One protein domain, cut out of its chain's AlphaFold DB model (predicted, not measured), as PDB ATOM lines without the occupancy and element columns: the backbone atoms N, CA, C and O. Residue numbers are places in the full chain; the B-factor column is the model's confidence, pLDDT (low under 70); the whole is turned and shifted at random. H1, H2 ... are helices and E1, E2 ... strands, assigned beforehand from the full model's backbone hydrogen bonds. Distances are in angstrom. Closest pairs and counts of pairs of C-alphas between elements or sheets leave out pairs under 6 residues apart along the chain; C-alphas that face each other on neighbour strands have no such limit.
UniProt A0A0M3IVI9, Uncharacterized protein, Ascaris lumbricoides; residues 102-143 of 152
ATOM      1  N   GLU A 102     -32.108  11.843  38.319       95.62
ATOM      2  CA  GLU A 102     -31.505  13.120  37.956       95.62
ATOM      3  C   GLU A 102     -30.298  12.902  37.043       95.62
ATOM      4  O   GLU A 102     -29.427  12.080  37.312       95.62
ATOM      5  N   MET A 103     -30.255  13.646  35.940       95.56
ATOM      6  CA  MET A 103     -29.054  13.793  35.127       95.56
ATOM      7  C   MET A 103     -28.199  14.884  35.763       95.56
ATOM      8  O   MET A 103     -28.682  16.000  35.925       95.56
ATOM      9  N   ILE A 104     -26.959  14.564  36.128       96.62
ATOM     10  CA  ILE A 104     -26.040  15.510  36.781       96.62
ATOM     11  C   ILE A 104     -25.192  16.238  35.727       96.62
ATOM     12  O   ILE A 104     -25.005  17.453  35.795       96.62
ATOM     13  N   GLU A 105     -24.746  15.506  34.705       94.31
ATOM     14  CA  GLU A 105     -23.946  16.013  33.590       94.31
ATOM     15  C   GLU A 105     -24.584  15.643  32.241       94.31
ATOM     16  O   GLU A 105     -25.245  14.609  32.137       94.31
ATOM     17  N   PRO A 106     -24.418  16.475  31.192       93.38
ATOM     18  CA  PRO A 106     -23.681  17.748  31.164       93.38
ATOM     19  C   PRO A 106     -24.449  18.924  31.795       93.38
ATOM     20  O   PRO A 106     -23.930  20.036  31.877       93.38
ATOM     21  N   ARG A 107     -25.700  18.708  32.211       96.12
ATOM     22  CA  ARG A 107     -26.516  19.692  32.927       96.12
ATOM     23  C   ARG A 107     -27.362  18.994  33.979       96.12
ATOM     24  O   ARG A 107     -27.856  17.900  33.723       96.12
ATOM     25  N   VAL A 108     -27.613  19.692  35.081       96.94
ATOM     26  CA  VAL A 108     -28.524  19.221  36.124       96.94
ATOM     27  C   VAL A 108     -29.957  19.257  35.594       96.94
ATOM     28  O   VAL A 108     -30.492  20.325  35.283       96.94
ATOM     29  N   GLN A 109     -30.574  18.086  35.455       96.81
ATOM     30  CA  GLN A 109     -31.956  17.944  35.018       96.81
ATOM     31  C   GLN A 109     -32.632  16.768  35.723       96.81
ATOM     32  O   GLN A 109     -32.317  15.605  35.472       96.81
ATOM     33  N   ARG A 110     -33.665  17.070  36.516       95.69
ATOM     34  CA  ARG A 110     -34.558  16.051  37.072       95.69
ATOM     35  C   ARG A 110     -35.421  15.429  35.974       95.69
ATOM     36  O   ARG A 110     -36.084  16.141  35.213       95.69
ATOM     37  N   LEU A 111     -35.421  14.102  35.898       94.06
ATOM     38  CA  LEU A 111     -36.219  13.329  34.953       94.06
ATOM     39  C   LEU A 111     -37.519  12.868  35.617       94.06
ATOM     40  O   LEU A 111     -37.563  12.568  36.809       94.06
ATOM     41  N   LYS A 112     -38.602  12.824  34.835       94.94
ATOM     42  CA  LYS A 112     -39.854  12.198  35.268       94.94
ATOM     43  C   LYS A 112     -39.740  10.708  34.983       94.94
ATOM     44  O   LYS A 112     -39.879  10.300  33.833       94.94
ATOM     45  N   ALA A 113     -39.454   9.934  36.017       90.88
ATOM     46  CA  ALA A 113     -39.376   8.485  35.958       90.88
ATOM     47  C   ALA A 113     -40.404   7.876  36.915       90.88
ATOM     48  O   ALA A 113     -40.867   8.535  37.845       90.88
ATOM     49  N   LEU A 114     -40.768   6.628  36.648       92.31
ATOM     50  CA  LEU A 114     -41.565   5.796  37.538       92.31
ATOM     51  C   LEU A 114     -40.808   4.487  37.707       92.31
ATOM     52  O   LEU A 114     -40.341   3.932  36.709       92.31
ATOM     53  N   ALA A 115     -40.693   4.002  38.941       91.38
ATOM     54  CA  ALA A 115     -40.090   2.702  39.174       91.38
ATOM     55  C   ALA A 115     -40.937   1.596  38.540       91.38
ATOM     56  O   ALA A 115     -42.174   1.663  38.494       91.38
ATOM     57  N   ILE A 116     -40.230   0.577  38.062       90.94
ATOM     58  CA  ILE A 116     -40.821  -0.691  37.660       90.94
ATOM     59  C   ILE A 116     -41.120  -1.474  38.939       90.94
ATOM     60  O   ILE A 116     -40.312  -1.488  39.870       90.94
ATOM     61  N   ASP A 117     -42.295  -2.089  38.975       90.19
ATOM     62  CA  ASP A 117     -42.736  -2.917  40.091       90.19
ATOM     63  C   ASP A 117     -41.720  -4.032  40.396       90.19
ATOM     64  O   ASP A 117     -41.128  -4.606  39.482       90.19
ATOM     65  N   GLY A 118     -41.478  -4.301  41.679       88.38
ATOM     66  CA  GLY A 118     -40.483  -5.282  42.127       88.38
ATOM     67  C   GLY A 118     -39.018  -4.821  42.081       88.38
ATOM     68  O   GLY A 118     -38.149  -5.564  42.534       88.38
ATOM     69  N   CYS A 119     -38.707  -3.613  41.594       88.44
ATOM     70  CA  CYS A 119     -37.330  -3.111  41.596       88.44
ATOM     71  C   CYS A 119     -36.821  -2.905  43.042       88.44
ATOM     72  O   CYS A 119     -37.521  -2.257  43.835       88.44
ATOM     73  N   PRO A 120     -35.635  -3.434  43.409       87.62
ATOM     74  CA  PRO A 120     -35.067  -3.222  44.733       87.62
ATOM     75  C   PRO A 120     -34.679  -1.750  44.939       87.62
ATOM     76  O   PRO A 120     -34.348  -1.048  43.979       87.62
ATOM     77  N   PRO A 121     -34.682  -1.260  46.190       87.81
ATOM     78  CA  PRO A 121     -34.227   0.090  46.483       87.81
ATOM     79  C   PRO A 121     -32.740   0.225  46.147       87.81
ATOM     80  O   PRO A 121     -31.921  -0.603  46.552       87.81
ATOM     81  N   ALA A 122     -32.393   1.293  45.437       86.94
ATOM     82  CA  ALA A 122     -31.020   1.601  45.078       86.94
ATOM     83  C   ALA A 122     -30.776   3.111  45.143       86.94
ATOM     84  O   ALA A 122     -31.634   3.906  44.763       86.94
ATOM     85  N   ASP A 123     -29.584   3.484  45.599       90.81
ATOM     86  CA  ASP A 123     -29.053   4.843  45.537       90.81
ATOM     87  C   ASP A 123     -27.726   4.772  44.777       90.81
ATOM     88  O   ASP A 123     -26.727   4.260  45.292       90.81
ATOM     89  N   LEU A 124     -27.748   5.161  43.502       90.88
ATOM     90  CA  LEU A 124     -26.589   5.048  42.623       90.88
ATOM     91  C   LEU A 124     -26.486   6.233  41.666       90.88
ATOM     92  O   LEU A 124     -27.479   6.754  41.165       90.88
ATOM     93  N   THR A 125     -25.246   6.613  41.369       94.00
ATOM     94  CA  THR A 125     -24.888   7.544  40.297       94.00
ATOM     95  C   THR A 125     -23.992   6.805  39.311       94.00
ATOM     96  O   THR A 125     -22.961   6.263  39.707       94.00
ATOM     97  N   ALA A 126     -24.386   6.764  38.040       91.94
ATOM     98  CA  ALA A 126     -23.681   6.020  36.999       91.94
ATOM     99  C   ALA A 126     -23.742   6.744  35.647       91.94
ATOM    100  O   ALA A 126     -24.553   7.649  35.444       91.94
ATOM    101  N   GLU A 127     -22.883   6.326  34.717       91.75
ATOM    102  CA  GLU A 127     -22.941   6.781  33.330       91.75
ATOM    103  C   GLU A 127     -24.183   6.199  32.639       91.75
ATOM    104  O   GLU A 127     -24.436   4.994  32.680       91.75
ATOM    105  N   ALA A 128     -24.970   7.066  32.002       89.56
ATOM    106  CA  ALA A 128     -26.146   6.654  31.251       89.56
ATOM    107  C   ALA A 128     -25.759   6.306  29.809       89.56
ATOM    108  O   ALA A 128     -25.200   7.140  29.094       89.56
ATOM    109  N   VAL A 129     -26.121   5.105  29.355       90.56
ATOM    110  CA  VAL A 129     -25.917   4.663  27.970       90.56
ATOM    111  C   VAL A 129     -27.267   4.495  27.280       90.56
ATOM    112  O   VAL A 129     -28.176   3.863  27.816       90.56
ATOM    113  N   VAL A 130     -27.408   5.072  26.086       90.19
ATOM    114  CA  VAL A 130     -28.618   4.930  25.267       90.19
ATOM    115  C   VAL A 130     -28.482   3.690  24.400       90.19
ATOM    116  O   VAL A 130     -27.512   3.563  23.656       90.19
ATOM    117  N   LEU A 131     -29.477   2.811  24.476       90.94
ATOM    118  CA  LEU A 131     -29.568   1.610  23.654       90.94
ATOM    119  C   LEU A 131     -30.747   1.717  22.699       90.94
ATOM    120  O   LEU A 131     -31.789   2.276  23.050       90.94
ATOM    121  N   THR A 132     -30.580   1.170  21.499       92.38
ATOM    122  CA  THR A 132     -31.657   1.095  20.500       92.38
ATOM    123  C   THR A 132     -32.229  -0.308  20.348       92.38
ATOM    124  O   THR A 132     -33.388  -0.448  19.962       92.38
ATOM    125  N   ASP A 133     -31.452  -1.333  20.705       90.75
ATOM    126  CA  ASP A 133     -31.851  -2.734  20.626       90.75
ATOM    127  C   ASP A 133     -31.344  -3.542  21.829       90.75
ATOM    128  O   ASP A 133     -30.266  -3.297  22.371       90.75
ATOM    129  N   PHE A 134     -32.110  -4.560  22.229       87.31
ATOM    130  CA  PHE A 134     -31.763  -5.424  23.359       87.31
ATOM    131  C   PHE A 134     -30.461  -6.217  23.158       87.31
ATOM    132  O   PHE A 134     -29.832  -6.594  24.146       87.31
ATOM    133  N   GLN A 135     -30.023  -6.491  21.922       88.88
ATOM    134  CA  GLN A 135     -28.750  -7.187  21.699       88.88
ATOM    135  C   GLN A 135     -27.538  -6.330  22.088       88.88
ATOM    136  O   GLN A 135     -26.520  -6.890  22.501       88.88
ATOM    137  N   GLU A 136     -27.640  -4.997  22.022       85.31
ATOM    138  CA  GLU A 136     -26.562  -4.079  22.428       85.31
ATOM    139  C   GLU A 136     -26.235  -4.233  23.922       85.31
ATOM    140  O   GLU A 136     -25.068  -4.170  24.317       85.31
ATOM    141  N   LEU A 137     -27.245  -4.557  24.742       85.50
ATOM    142  CA  LEU A 137     -27.087  -4.798  26.176       85.50
ATOM    143  C   LEU A 137     -26.085  -5.925  26.466       85.50
ATOM    144  O   LEU A 137     -25.283  -5.806  27.384       85.50
ATOM    145  N   LYS A 138     -26.070  -7.001  25.666       80.50
ATOM    146  CA  LYS A 138     -25.160  -8.144  25.880       80.50
ATOM    147  C   LYS A 138     -23.693  -7.773  25.682       80.50
ATOM    148  O   LYS A 138     -22.819  -8.324  26.345       80.50
ATOM    149  N   VAL A 139     -23.419  -6.843  24.770       78.00
ATOM    150  CA  VAL A 139     -22.058  -6.369  24.489       78.00
ATOM    151  C   VAL A 139     -21.555  -5.489  25.638       78.00
ATOM    152  O   VAL A 139     -20.403  -5.609  26.057       78.00
ATOM    153  N   ILE A 140     -22.435  -4.656  26.202       74.19
ATOM    154  CA  ILE A 140     -22.109  -3.746  27.308       74.19
ATOM    155  C   ILE A 140     -22.046  -4.479  28.652       74.19
ATOM    156  O   ILE A 140     -21.124  -4.235  29.426       74.19
ATOM    157  N   ALA A 141     -22.957  -5.421  28.916       61.69
ATOM    158  CA  ALA A 141     -22.973  -6.223  30.142       61.69
ATOM    159  C   ALA A 141     -21.701  -7.078  30.305       61.69
ATOM    160  O   ALA A 141     -21.218  -7.265  31.416       61.69
ATOM    161  N   CYS A 142     -21.086  -7.521  29.202       45.38
ATOM    162  CA  CYS A 142     -19.761  -8.153  29.234       45.38
ATOM    163  C   CYS A 142     -18.616  -7.188  29.603       45.38
ATOM    164  O   CYS A 142     -17.520  -7.644  29.922       45.38
ATOM    165  N   SER A 143     -18.845  -5.873  29.545       42.75
ATOM    166  CA  SER A 143     -17.845  -4.828  29.813       42.75
ATOM    167  C   SER A 143     -18.005  -4.195  31.205       42.75
ATOM    168  O   SER A 143     -17.016  -3.773  31.799       42.75
TER     169      SER A 143
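This is residues 102 to 143 of the 152 residues of an uncharacterized protein of Ascaris lumbricoides (UniProt A0A0M3IVI9). This domain has little regular structure: one short helix, H1, lies at one end of an open, winding chain, and a small turn of chain with the strand E1 lies at the other. Between them the link bows far out, and its residues 114 to 124 stick out free. The printed part has 42 residues, with E1 then H1 along the chain; the class is mixed, with 11 residues in named elements. It is loose, with a radius of gyration of the C-alphas of 12.9 A, and spans 30 by 28 by 17 A.

H1, residues 134 to 141, measures 11.1 A from C-alpha 134 at (-31.763, -5.424, 23.359) to C-alpha 141 at (-22.973, -6.223, 30.142). E1, residues 109 to 111, begins with C-alpha 109 at (-31.956, 17.944, 35.018) and measures 6.3 A.

H1 and E1 are apart. In H1, 2 of 4 O i to N i+4 pairs and 4 of 5 O i to N i+3 pairs are within hydrogen-bond range. E1 pairs with no named strand, but residues 102 to 103 pair antiparallel with its residues 109 to 110.

The two C-alphas farthest apart, those of Pro 106 and Gly 118, are 30.5 A apart. The link from E1 to H1 is long, 22 residues. The printed part has no cut. Residues 141 to 143 have pLDDT under 70.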